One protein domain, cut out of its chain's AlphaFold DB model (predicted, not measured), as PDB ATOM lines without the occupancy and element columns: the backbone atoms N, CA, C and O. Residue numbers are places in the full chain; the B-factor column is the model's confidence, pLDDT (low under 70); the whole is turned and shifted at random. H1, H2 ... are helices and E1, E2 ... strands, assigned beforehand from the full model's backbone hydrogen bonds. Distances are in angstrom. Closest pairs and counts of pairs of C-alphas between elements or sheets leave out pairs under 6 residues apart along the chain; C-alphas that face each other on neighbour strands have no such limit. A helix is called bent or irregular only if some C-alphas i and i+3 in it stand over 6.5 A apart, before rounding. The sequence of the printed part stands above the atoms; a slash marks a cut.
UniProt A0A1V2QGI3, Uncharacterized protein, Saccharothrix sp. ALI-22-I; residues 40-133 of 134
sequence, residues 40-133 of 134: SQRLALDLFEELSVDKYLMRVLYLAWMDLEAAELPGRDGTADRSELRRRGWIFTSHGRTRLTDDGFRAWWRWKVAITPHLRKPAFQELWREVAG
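This is residues 40 to 133 of the 134 residues of an uncharacterized protein of Saccharothrix sp. ALI-22-I (UniProt A0A1V2QGI3). This is an elongated helical domain with the short helix H2 near its middle. H1, H4 and H5 form a loose group reaching from H2 toward one end, while the small strand hairpin E1 and E2 makes the other end, and H3 packs crosswise on H2. The printed part has 94 residues, with H1, H2, H3, E1, E2, H4 and H5 in that order along the chain; the two-stranded sheet, order E1 - E2, is antiparallel and the class is mostly helix. It is compact by its radius of gyration of the C-alphas, 13.4 A, and spans 46 by 26 by 20 A.

H1, residues 40 to 53, and H2, residues 55 to 65, meet only through their link. H2 touches H3, residues 79 to 87, about perpendicular at 74 degrees; the closest C-alphas are those of Leu 57 and Asp 81, 5.5 A apart. E1, residues 91 to 94, and E2, residues 97 to 100, form an antiparallel hairpin, with N 92 and O 99 within hydrogen-bond range at 2.9 A. The closest C-alphas of H2 and E2, those of Ala 64 and Arg 99, are 5.4 A apart. H4, residues 102 to 118, touches H2 with residues 104 to 111 alone, at a steep tilt of 62 degrees, opposite ways; the closest C-alphas, Met 58 and Trp 108, are 6.1 A apart. H5, residues 122 to 132, touches H2 at a steep tilt of 48 degrees, with the closest C-alphas, Arg 59 and Val 131, 4.4 A apart. H1, H4 and H5 form an up and down bundle, each running against the one before it in the chain. H4 and H5, a helical hairpin, only just touch, with 3 pairs of C-alphas within 8 A, the closest those of His 118 and Phe 124 at 6.1 A. H1 and H3 are apart. Every O i to N i+4 pair is within hydrogen-bond range in H1, H2, H3 and H5, and 11 of 13 are in H4.

H1 begins at C-alpha 40, (127.340, 102.739, 82.053), and is 20.5 A long. H4 is 25.3 A long and only just irregular: C-alphas 114 and 117 are 7.0 A apart. H5 ends at C-alpha 132, (105.138, 96.614, 94.819).

The C-alphas farthest apart, those of Ser 40 and His 95, are 46.6 A apart. The printed part has no cut. The link from H2 to H3, residues 66 to 78, is long. Residues 70 to 77 have pLDDT under 70.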
ATOM      1  N   SER A  40     128.760 103.097  82.153       87.94
ATOM      2  CA  SER A  40     127.340 102.739  82.053       87.94
ATOM      3  C   SER A  40     126.864 101.789  83.161       87.94
ATOM      4  O   SER A  40     125.694 101.829  83.550       87.94
ATOM      5  N   GLN A  41     127.751 100.935  83.680       89.12
ATOM      6  CA  GLN A  41     127.452 100.042  84.801       89.12
ATOM      7  C   GLN A  41     127.524 100.793  86.127       89.12
ATOM      8  O   GLN A  41     126.648 100.606  86.968       89.12
ATOM      9  N   ARG A  42     128.505 101.691  86.279       91.06
ATOM     10  CA  ARG A  42     128.613 102.575  87.440       91.06
ATOM     11  C   ARG A  42     127.373 103.457  87.578       91.06
ATOM     12  O   ARG A  42     126.736 103.406  88.613       91.06
ATOM     13  N   LEU A  43     126.944 104.145  86.519       89.69
ATOM     14  CA  LEU A  43     125.729 104.977  86.551       89.69
ATOM     15  C   LEU A  43     124.472 104.181  86.934       89.69
ATOM     16  O   LEU A  43     123.606 104.678  87.650       89.69
ATOM     17  N   ALA A  44     124.364 102.932  86.473       89.00
ATOM     18  CA  ALA A  44     123.254 102.067  86.853       89.00
ATOM     19  C   ALA A  44     123.328 101.628  88.324       89.00
ATOM     20  O   ALA A  44     122.289 101.507  88.965       89.00
ATOM     21  N   LEU A  45     124.531 101.378  88.845       90.94
ATOM     22  CA  LEU A  45     124.746 101.074  90.257       90.94
ATOM     23  C   LEU A  45     124.420 102.290  91.130       90.94
ATOM     24  O   LEU A  45     123.680 102.142  92.092       90.94
ATOM     25  N   ASP A  46     124.891 103.477  90.751       92.94
ATOM     26  CA  ASP A  46     124.643 104.737  91.458       92.94
ATOM     27  C   ASP A  46     123.136 105.015  91.566       92.94
ATOM     28  O   ASP A  46     122.626 105.295  92.649       92.94
ATOM     29  N   LEU A  47     122.401 104.844  90.461       92.38
ATOM     30  CA  LEU A  47     120.946 104.983  90.455       92.38
ATOM     31  C   LEU A  47     120.257 103.914  91.311       92.38
ATOM     32  O   LEU A  47     119.295 104.210  92.013       92.38
ATOM     33  N   PHE A  48     120.711 102.660  91.248       93.62
ATOM     34  CA  PHE A  48     120.151 101.603  92.089       93.62
ATOM     35  C   PHE A  48     120.348 101.919  93.577       93.62
ATOM     36  O   PHE A  48     119.392 101.814  94.344       93.62
ATOM     37  N   GLU A  49     121.552 102.345  93.972       92.75
ATOM     38  CA  GLU A  49     121.850 102.780  95.338       92.75
ATOM     39  C   GLU A  49     120.902 103.906  95.758       92.75
ATOM     40  O   GLU A  49     120.206 103.758  96.762       92.75
ATOM     41  N   GLU A  50     120.800 104.970  94.957       93.81
ATOM     42  CA  GLU A  50     119.917 106.113  95.212       93.81
ATOM     43  C   GLU A  50     118.458 105.679  95.419       93.81
ATOM     44  O   GLU A  50     117.844 105.997  96.439       93.81
ATOM     45  N   LEU A  51     117.905 104.895  94.490       93.75
ATOM     46  CA  LEU A  51     116.508 104.460  94.551       93.75
ATOM     47  C   LEU A  51     116.243 103.477  95.698       93.75
ATOM     48  O   LEU A  51     115.117 103.427  96.203       93.75
ATOM     49  N   SER A  52     117.246 102.693  96.101       92.75
ATOM     50  CA  SER A  52     117.123 101.694  97.167       92.75
ATOM     51  C   SER A  52     117.049 102.306  98.568       92.75
ATOM     52  O   SER A  52     116.419 101.714  99.448       92.75
ATOM     53  N   VAL A  53     117.623 103.501  98.772       92.06
ATOM     54  CA  VAL A  53     117.591 104.216 100.060       92.06
ATOM     55  C   VAL A  53     116.153 104.492 100.499       92.06
ATOM     56  O   VAL A  53     115.792 104.236 101.646       92.06
ATOM     57  N   ASP A  54     115.312 104.952  99.574       91.62
ATOM     58  CA  ASP A  54     113.927 105.331  99.862       91.62
ATOM     59  C   ASP A  54     112.922 104.186  99.630       91.62
ATOM     60  O   ASP A  54     111.712 104.412  99.692       91.62
ATOM     61  N   LYS A  55     113.369 102.945  99.387       91.81
ATOM     62  CA  LYS A  55     112.483 101.847  98.945       91.81
ATOM     63  C   LYS A  55     111.273 101.617  99.857       91.81
ATOM     64  O   LYS A  55     110.156 101.437  99.377       91.81
ATOM     65  N   TYR A  56     111.458 101.682 101.175       90.44
ATOM     66  CA  TYR A  56     110.365 101.483 102.132       90.44
ATOM     67  C   TYR A  56     109.397 102.669 102.165       90.44
ATOM     68  O   TYR A  56     108.187 102.474 102.271       90.44
ATOM     69  N   LEU A  57     109.903 103.891 101.977       92.62
ATOM     70  CA  LEU A  57     109.056 105.071 101.828       92.62
ATOM     71  C   LEU A  57     108.231 104.969 100.541       92.62
ATOM     72  O   LEU A  57     107.018 105.167 100.565       92.62
ATOM     73  N   MET A  58     108.866 104.580  99.432       94.56
ATOM     74  CA  MET A  58     108.199 104.391  98.144       94.56
ATOM     75  C   MET A  58     107.141 103.295  98.196       94.56
ATOM     76  O   MET A  58     106.076 103.466  97.614       94.56
ATOM     77  N   ARG A  59     107.374 102.220  98.954       91.94
ATOM     78  CA  ARG A  59     106.360 101.192  99.215       91.94
ATOM     79  C   ARG A  59     105.122 101.763  99.902       91.94
ATOM     80  O   ARG A  59     104.006 101.483  99.475       91.94
ATOM     81  N   VAL A  60     105.289 102.587 100.938       90.88
ATOM     82  CA  VAL A  60     104.144 103.223 101.615       90.88
ATOM     83  C   VAL A  60     103.409 104.185 100.676       90.88
ATOM     84  O   VAL A  60     102.178 104.211 100.683       90.88
ATOM     85  N   LEU A  61     104.130 104.944  99.844       93.56
ATOM     86  CA  LEU A  61     103.505 105.827  98.853       93.56
ATOM     87  C   LEU A  61     102.764 105.041  97.762       93.56
ATOM     88  O   LEU A  61     101.657 105.425  97.396       93.56
ATOM     89  N   TYR A  62     103.333 103.933  97.281       92.19
ATOM     90  CA  TYR A  62     102.689 103.028  96.327       92.19
ATOM     91  C   TYR A  62     101.373 102.479  96.882       92.19
ATOM     92  O   TYR A  62     100.345 102.537  96.212       92.19
ATOM     93  N   LEU A  63     101.379 102.022  98.132       90.06
ATOM     94  CA  LEU A  63     100.180 101.537  98.811       90.06
ATOM     95  C   LEU A  63      99.110 102.617  98.954       90.06
ATOM     96  O   LEU A  63      97.961 102.400  98.583       90.06
ATOM     97  N   ALA A  64      99.502 103.805  99.415       90.69
ATOM     98  CA  ALA A  64      98.591 104.937  99.537       90.69
ATOM     99  C   ALA A  64      98.021 105.382  98.176       90.69
ATOM    100  O   ALA A  64      96.877 105.829  98.109       90.69
ATOM    101  N   TRP A  65      98.794 105.250  97.091       91.56
ATOM    102  CA  TRP A  65      98.334 105.506  95.723       91.56
ATOM    103  C   TRP A  65      97.297 104.481  95.253       91.56
ATOM    104  O   TRP A  65      96.331 104.853  94.593       91.56
ATOM    105  N   MET A  66      97.479 103.213  95.623       89.12
ATOM    106  CA  MET A  66      96.576 102.110  95.282       89.12
ATOM    107  C   MET A  66      95.345 102.011  96.205       89.12
ATOM    108  O   MET A  66      94.529 101.116  96.015       89.12
ATOM    109  N   ASP A  67      95.201 102.913  97.186       86.31
ATOM    110  CA  ASP A  67      94.204 102.848  98.273       86.31
ATOM    111  C   ASP A  67      94.283 101.549  99.102       86.31
ATOM    112  O   ASP A  67      93.276 101.074  99.622       86.31
ATOM    113  N   LEU A  68      95.495 100.996  99.231       81.50
ATOM    114  CA  LEU A  68      95.811  99.789  99.999       81.50
ATOM    115  C   LEU A  68      96.407 100.142 101.373       81.50
ATOM    116  O   LEU A  68      97.075 101.170 101.547       81.50
ATOM    117  N   GLU A  69      96.215  99.274 102.366       70.88
ATOM    118  CA  GLU A  69      96.819  99.435 103.694       70.88
ATOM    119  C   GLU A  69      98.206  98.776 103.805       70.88
ATOM    120  O   GLU A  69      98.522  97.797 103.141       70.88
ATOM    121  N   ALA A  70      99.067  99.281 104.701       62.31
ATOM    122  CA  ALA A  70     100.411  98.706 104.902       62.31
ATOM    123  C   ALA A  70     100.391  97.269 105.427       62.31
ATOM    124  O   ALA A  70     101.327  96.525 105.157       62.31
ATOM    125  N   ALA A  71      99.319  96.878 106.120       64.88
ATOM    126  CA  ALA A  71      99.109  95.501 106.546       64.88
ATOM    127  C   ALA A  71      98.837  94.542 105.369       64.88
ATOM    128  O   ALA A  71      98.925  93.332 105.546       64.88
ATOM    129  N   GLU A  72      98.520  95.060 104.178       65.62
ATOM    130  CA  GLU A  72      98.118  94.252 103.022       65.62
ATOM    131  C   GLU A  72      99.302  93.727 102.199       65.62
ATOM    132  O   GLU A  72      99.104  92.848 101.364       65.62
ATOM    133  N   LEU A  73     100.537  94.193 102.440       59.84
ATOM    134  CA  LEU A  73     101.728  93.629 101.793       59.84
ATOM    135  C   LEU A  73     102.667  92.952 102.800       59.84
ATOM    136  O   LEU A  73     103.012  93.559 103.815       59.84
ATOM    137  N   PRO A  74     103.200  91.755 102.489       58.19
ATOM    138  CA  PRO A  74     104.076  91.006 103.387       58.19
ATOM    139  C   PRO A  74     105.373  91.766 103.682       58.19
ATOM    140  O   PRO A  74     106.117  92.123 102.765       58.19
ATOM    141  N   GLY A  75     105.651  92.026 104.958       59.34
ATOM    142  CA  GLY A  75     106.848  92.741 105.401       59.34
ATOM    143  C   GLY A  75     106.577  93.691 106.567       59.34
ATOM    144  O   GLY A  75     105.444  93.835 107.007       59.34
ATOM    145  N   ARG A  76     107.660  94.289 107.077       68.50
ATOM    146  CA  ARG A  76     107.746  95.276 108.173       68.50
ATOM    147  C   ARG A  76     106.493  96.159 108.349       68.50
ATOM    148  O   ARG A  76     105.948  96.658 107.374       68.50
ATOM    149  N   ASP A  77     106.138  96.448 109.602       68.75
ATOM    150  CA  ASP A  77     104.947  97.205 110.038       68.75
ATOM    151  C   ASP A  77     104.798  98.645 109.479       68.75
ATOM    152  O   ASP A  77     103.731  99.250 109.588       68.75
ATOM    153  N   GLY A  78     105.846  99.212 108.870       76.50
ATOM    154  CA  GLY A  78     105.817 100.500 108.163       76.50
ATOM    155  C   GLY A  78     105.586 101.726 109.058       76.50
ATOM    156  O   GLY A  78     105.401 102.835 108.550       76.50
ATOM    157  N   THR A  79     105.585 101.569 110.386       82.75
ATOM    158  CA  THR A  79     105.258 102.645 111.340       82.75
ATOM    159  C   THR A  79     106.273 103.792 111.280       82.75
ATOM    160  O   THR A  79     105.901 104.971 111.247       82.75
ATOM    161  N   ALA A  80     107.565 103.452 111.224       86.38
ATOM    162  CA  ALA A  80     108.648 104.428 111.095       86.38
ATOM    163  C   ALA A  80     108.578 105.175 109.752       86.38
ATOM    164  O   ALA A  80     108.653 106.401 109.724       86.38
ATOM    165  N   ASP A  81     108.333 104.447 108.662       90.19
ATOM    166  CA  ASP A  81     108.243 104.992 107.305       90.19
ATOM    167  C   ASP A  81     107.058 105.960 107.160       90.19
ATOM    168  O   ASP A  81     107.191 107.053 106.613       90.19
ATOM    169  N   ARG A  82     105.895 105.624 107.734       90.06
ATOM    170  CA  ARG A  82     104.731 106.526 107.789       90.06
ATOM    171  C   ARG A  82     105.019 107.796 108.588       90.06
ATOM    172  O   ARG A  82     104.582 108.878 108.197       90.06
ATOM    173  N   SER A  83     105.732 107.678 109.706       91.06
ATOM    174  CA  SER A  83     106.106 108.835 110.528       91.06
ATOM    175  C   SER A  83     107.036 109.775 109.758       91.06
ATOM    176  O   SER A  83     106.821 110.987 109.750       91.06
ATOM    177  N   GLU A  84     108.000 109.208 109.032       93.94
ATOM    178  CA  GLU A  84     108.896 109.945 108.143       93.94
ATOM    179  C   GLU A  84     108.135 110.658 107.019       93.94
ATOM    180  O   GLU A  84     108.309 111.855 106.801       93.94
ATOM    181  N   LEU A  85     107.237 109.952 106.332       95.00
ATOM    182  CA  LEU A  85     106.454 110.514 105.231       95.00
ATOM    183  C   LEU A  85     105.509 111.633 105.680       95.00
ATOM    184  O   LEU A  85     105.347 112.618 104.959       95.00
ATOM    185  N   ARG A  86     104.914 111.519 106.875       95.44
ATOM    186  CA  ARG A  86     104.130 112.609 107.478       95.44
ATOM    187  C   ARG A  86     105.008 113.818 107.773       95.44
ATOM    188  O   ARG A  86     104.618 114.933 107.449       95.44
ATOM    189  N   ARG A  87     106.205 113.606 108.334       96.75
ATOM    190  CA  ARG A  87     107.178 114.680 108.593       96.75
ATOM    191  C   ARG A  87     107.592 115.396 107.305       96.75
ATOM    192  O   ARG A  87     107.750 116.610 107.318       96.75
ATOM    193  N   ARG A  88     107.731 114.658 106.198       96.94
ATOM    194  CA  ARG A  88     108.001 115.208 104.856       96.94
ATOM    195  C   ARG A  88     106.784 115.884 104.206       96.94
ATOM    196  O   ARG A  88     106.931 116.468 103.140       96.94
ATOM    197  N   GLY A  89     105.591 115.787 104.797       97.31
ATOM    198  CA  GLY A  89     104.353 116.303 104.206       97.31
ATOM    199  C   GLY A  89     103.886 115.528 102.968       97.31
ATOM    200  O   GLY A  89     103.116 116.050 102.169       97.31
ATOM    201  N   TRP A  90     104.351 114.290 102.778       97.62
ATOM    202  CA  TRP A  90     104.038 113.470 101.598       97.62
ATOM    203  C   TRP A  90     102.763 112.641 101.766       97.62
ATOM    204  O   TRP A  90     102.142 112.233 100.784       97.62
ATOM    205  N   ILE A  91     102.354 112.400 103.010       95.94
ATOM    206  CA  ILE A  91     101.104 111.713 103.326       95.94
ATOM    207  C   ILE A  91     100.349 112.430 104.437       95.94
ATOM    208  O   ILE A  91     100.935 113.115 105.277       95.94
ATOM    209  N   PHE A  92      99.049 112.175 104.495       94.19
ATOM    210  CA  PHE A  92      98.187 112.523 105.617       94.19
ATOM    211  C   PHE A  92      97.243 111.362 105.935       94.19
ATOM    212  O   PHE A  92      97.156 110.381 105.194       94.19
ATOM    213  N   THR A  93      96.553 111.444 107.071       91.00
ATOM    214  CA  THR A  93      95.545 110.454 107.459       91.00
ATOM    215  C   THR A  93      94.162 111.085 107.385       91.00
ATOM    216  O   THR A  93      93.939 112.149 107.954       91.00
ATOM    217  N   SER A  94      93.239 110.429 106.684       87.88
ATOM    218  CA  SER A  94      91.840 110.843 106.559       87.88
ATOM    219  C   SER A  94      90.935 109.621 106.696       87.88
ATOM    220  O   SER A  94      91.164 108.608 106.037       87.88
ATOM    221  N   HIS A  95      89.946 109.694 107.591       87.00
ATOM    222  CA  HIS A  95      89.042 108.580 107.922       87.00
ATOM    223  C   HIS A  95      89.771 107.259 108.235       87.00
ATOM    224  O   HIS A  95      89.377 106.192 107.776       87.00
ATOM    225  N   GLY A  96      90.885 107.332 108.974       83.12
ATOM    226  CA  GLY A  96      91.706 106.163 109.320       83.12
ATOM    227  C   GLY A  96      92.619 105.655 108.199       83.12
ATOM    228  O   GLY A  96      93.522 104.872 108.471       83.12
ATOM    229  N   ARG A  97      92.468 106.150 106.965       84.31
ATOM    230  CA  ARG A  97      93.274 105.734 105.811       84.31
ATOM    231  C   ARG A  97      94.441 106.675 105.554       84.31
ATOM    232  O   ARG A  97      94.350 107.884 105.774       84.31
ATOM    233  N   THR A  98      95.539 106.117 105.054       89.94
ATOM    234  CA  THR A  98      96.685 106.903 104.577       89.94
ATOM    235  C   THR A  98      96.402 107.410 103.167       89.94
ATOM    236  O   THR A  98      96.019 106.635 102.299       89.94
ATOM    237  N   ARG A  99      96.592 108.711 102.936       92.00
ATOM    238  CA  ARG A  99      96.391 109.376 101.644       92.00
ATOM    239  C   ARG A  99      97.652 110.130 101.239       92.00
ATOM    240  O   ARG A  99      98.380 110.620 102.102       92.00
ATOM    241  N   LEU A 100      97.886 110.234  99.934       95.25
ATOM    242  CA  LEU A 100      98.975 111.022  99.359       95.25
ATOM    243  C   LEU A 100      98.607 112.500  99.292       95.25
ATOM    244  O   LEU A 100      97.488 112.844  98.919       95.25
ATOM    245  N   THR A 101      99.574 113.360  99.591       97.12
ATOM    246  CA  THR A 101      99.544 114.754  99.135       97.12
ATOM    247  C   THR A 101     100.039 114.842  97.689       97.12
ATOM    248  O   THR A 101     100.607 113.884  97.156       97.12
ATOM    249  N   ASP A 102      99.892 116.010  97.061       97.50
ATOM    250  CA  ASP A 102     100.471 116.269  95.737       97.50
ATOM    251  C   ASP A 102     101.994 116.064  95.725       97.50
ATOM    252  O   ASP A 102     102.539 115.487  94.780       97.50
ATOM    253  N   ASP A 103     102.686 116.480  96.787       97.69
ATOM    254  CA  ASP A 103     104.133 116.300  96.919       97.69
ATOM    255  C   ASP A 103     104.515 114.827  97.076       97.69
ATOM    256  O   ASP A 103     105.466 114.367  96.440       97.69
ATOM    257  N   GLY A 104     103.740 114.057  97.847       96.88
ATOM    258  CA  GLY A 104     103.935 112.613  97.956       96.88
ATOM    259  C   GLY A 104     103.713 111.893  96.631       96.88
ATOM    260  O   GLY A 104     104.517 111.041  96.248       96.88
ATOM    261  N   PHE A 105     102.671 112.271  95.884       96.56
ATOM    262  CA  PHE A 105     102.431 111.729  94.551       96.56
ATOM    263  C   PHE A 105     103.577 112.067  93.590       96.56
ATOM    264  O   PHE A 105     104.051 111.193  92.865       96.56
ATOM    265  N   ARG A 106     104.078 113.309  93.605       97.75
ATOM    266  CA  ARG A 106     105.227 113.718  92.783       97.75
ATOM    267  C   ARG A 106     106.498 112.955  93.149       97.75
ATOM    268  O   ARG A 106     107.225 112.559  92.240       97.75
ATOM    269  N   ALA A 107     106.765 112.741  94.436       96.69
ATOM    270  CA  ALA A 107     107.915 111.965  94.898       96.69
ATOM    271  C   ALA A 107     107.847 110.518  94.387       96.69
ATOM    272  O   ALA A 107     108.780 110.050  93.732       96.69
ATOM    273  N   TRP A 108     106.701 109.859  94.581       95.81
ATOM    274  CA  TRP A 108     106.439 108.523  94.046       95.81
ATOM    275  C   TRP A 108     106.593 108.467  92.522       95.81
ATOM    276  O   TRP A 108     107.279 107.595  91.985       95.81
ATOM    277  N   TRP A 109     105.994 109.420  91.806       96.62
ATOM    278  CA  TRP A 109     106.037 109.451  90.350       96.62
ATOM    279  C   TRP A 109     107.459 109.618  89.814       96.62
ATOM    280  O   TRP A 109     107.842 108.918  88.879       96.62
ATOM    281  N   ARG A 110     108.270 110.497  90.419       97.00
ATOM    282  CA  ARG A 110     109.685 110.666  90.047       97.00
ATOM    283  C   ARG A 110     110.469 109.374  90.228       97.00
ATOM    284  O   ARG A 110     111.175 108.972  89.309       97.00
ATOM    285  N   TRP A 111     110.294 108.705  91.366       96.56
ATOM    286  CA  TRP A 111     110.941 107.422  91.629       96.56
ATOM    287  C   TRP A 111     110.529 106.361  90.596       96.56
ATOM    288  O   TRP A 111     111.380 105.700  89.998       96.56
ATOM    289  N   LYS A 112     109.228 106.264  90.290       95.38
ATOM    290  CA  LYS A 112     108.703 105.352  89.262       95.38
ATOM    291  C   LYS A 112     109.270 105.657  87.870       95.38
ATOM    292  O   LYS A 112     109.644 104.742  87.136       95.38
ATOM    293  N   VAL A 113     109.329 106.927  87.476       96.62
ATOM    294  CA  VAL A 113     109.894 107.333  86.179       96.62
ATOM    295  C   VAL A 113     111.383 106.994  86.106       96.62
ATOM    296  O   VAL A 113     111.829 106.505  85.071       96.62
ATOM    297  N   ALA A 114     112.128 107.176  87.197       95.81
ATOM    298  CA  ALA A 114     113.545 106.833  87.265       95.81
ATOM    299  C   ALA A 114     113.794 105.318  87.167       95.81
ATOM    300  O   ALA A 114     114.704 104.894  86.460       95.81
ATOM    301  N   ILE A 115     112.972 104.483  87.816       94.62
ATOM    302  CA  ILE A 115     113.173 103.025  87.805       94.62
ATOM    303  C   ILE A 115     112.740 102.362  86.486       94.62
ATOM    304  O   ILE A 115     113.342 101.376  86.053       94.62
ATOM    305  N   THR A 116     111.715 102.904  85.817       94.56
ATOM    306  CA  THR A 116     111.040 102.268  84.667       94.56
ATOM    307  C   THR A 116     111.983 101.840  83.527       94.56
ATOM    308  O   THR A 116     111.878 100.691  83.084       94.56
ATOM    309  N   PRO A 117     112.942 102.666  83.059       95.31
ATOM    310  CA  PRO A 117     113.861 102.285  81.981       95.31
ATOM    311  C   PRO A 117     114.762 101.091  82.328       95.31
ATOM    312  O   PRO A 117     115.350 100.468  81.442       95.31
ATOM    313  N   HIS A 118     114.887 100.766  83.615       94.31
ATOM    314  CA  HIS A 118     115.815  99.766  84.127       94.31
ATOM    315  C   HIS A 118     115.138  98.473  84.578       94.31
ATOM    316  O   HIS A 118     115.846  97.519  84.880       94.31
ATOM    317  N   LEU A 119     113.804  98.371  84.518       92.62
ATOM    318  CA  LEU A 119     113.040  97.180  84.927       92.62
ATOM    319  C   LEU A 119     113.351  95.901  84.125       92.62
ATOM    320  O   LEU A 119     112.869  94.824  84.460       92.62
ATOM    321  N   ARG A 120     114.162  95.975  83.066       92.69
ATOM    322  CA  ARG A 120     114.701  94.783  82.383       92.69
ATOM    323  C   ARG A 120     115.929  94.188  83.082       92.69
ATOM    324  O   ARG A 120     116.333  93.081  82.749       92.69
ATOM    325  N   LYS A 121     116.546  94.915  84.016       92.38
ATOM    326  CA  LYS A 121     117.735  94.489  84.762       92.38
ATOM    327  C   LYS A 121     117.313  93.784  86.064       92.38
ATOM    328  O   LYS A 121     116.485  94.349  86.781       92.38
ATOM    329  N   PRO A 122     117.909  92.631  86.431       93.81
ATOM    330  CA  PRO A 122     117.485  91.849  87.600       93.81
ATOM    331  C   PRO A 122     117.433  92.627  88.923       93.81
ATOM    332  O   PRO A 122     116.435  92.549  89.633       93.81
ATOM    333  N   ALA A 123     118.450  93.444  89.223       91.75
ATOM    334  CA  ALA A 123     118.495  94.230  90.462       91.75
ATOM    335  C   ALA A 123     117.317  95.218  90.578       91.75
ATOM    336  O   ALA A 123     116.681  95.337  91.619       91.75
ATOM    337  N   PHE A 124     116.963  95.886  89.479       94.62
ATOM    338  CA  PHE A 124     115.842  96.826  89.445       94.62
ATOM    339  C   PHE A 124     114.484  96.115  89.480       94.62
ATOM    340  O   PHE A 124     113.524  96.660  90.017       94.62
ATOM    341  N   GLN A 125     114.397  94.893  88.945       94.06
ATOM    342  CA  GLN A 125     113.207  94.051  89.096       94.06
ATOM    343  C   GLN A 125     112.991  93.644  90.547       94.06
ATOM    344  O   GLN A 125     111.856  93.626  91.002       94.06
ATOM    345  N   GLU A 126     114.057  93.281  91.256       93.06
ATOM    346  CA  GLU A 126     113.990  92.957  92.680       93.06
ATOM    347  C   GLU A 126     113.576  94.175  93.505       93.06
ATOM    348  O   GLU A 126     112.615  94.092  94.259       93.06
ATOM    349  N   LEU A 127     114.192  95.336  93.266       93.38
ATOM    350  CA  LEU A 127     113.794  96.583  93.920       93.38
ATOM    351  C   LEU A 127     112.317  96.930  93.663       93.38
ATOM    352  O   LEU A 127     111.590  97.290  94.585       93.38
ATOM    353  N   TRP A 128     111.851  96.797  92.418       93.56
ATOM    354  CA  TRP A 128     110.442  97.011  92.085       93.56
ATOM    355  C   TRP A 128     109.522  96.023  92.808       93.56
ATOM    356  O   TRP A 128     108.490  96.427  93.340       93.56
ATOM    357  N   ARG A 129     109.906  94.746  92.862       91.44
ATOM    358  CA  ARG A 129     109.177  93.691  93.575       91.44
ATOM    359  C   ARG A 129     109.072  93.968  95.070       91.44
ATOM    360  O   ARG A 129     107.987  93.869  95.631       91.44
ATOM    361  N   GLU A 130     110.150  94.421  95.704       89.75
ATOM    362  CA  GLU A 130     110.130  94.814  97.117       89.75
ATOM    363  C   GLU A 130     109.171  95.984  97.395       89.75
ATOM    364  O   GLU A 130     108.496  95.997  98.430       89.75
ATOM    365  N   VAL A 131     109.092  96.953  96.476       90.56
ATOM    366  CA  VAL A 131     108.200  98.119  96.588       90.56
ATOM    367  C   VAL A 131     106.743  97.755  96.300       90.56
ATOM    368  O   VAL A 131     105.858  98.166  97.048       90.56
ATOM    369  N   ALA A 132     106.486  96.979  95.248       87.69
ATOM    370  CA  ALA A 132     105.138  96.614  94.819       87.69
ATOM    371  C   ALA A 132     104.543  95.430  95.606       87.69
ATOM    372  O   ALA A 132     103.322  95.284  95.640       87.69
ATOM    373  N   GLY A 133     105.387  94.598  96.226       77.94
ATOM    374  CA  GLY A 133     105.006  93.419  97.006       77.94
ATOM    375  C   GLY A 133     104.688  92.154  96.195       77.94
ATOM    376  O   GLY A 133     103.879  91.356  96.662       77.94
TER     377      GLY A 133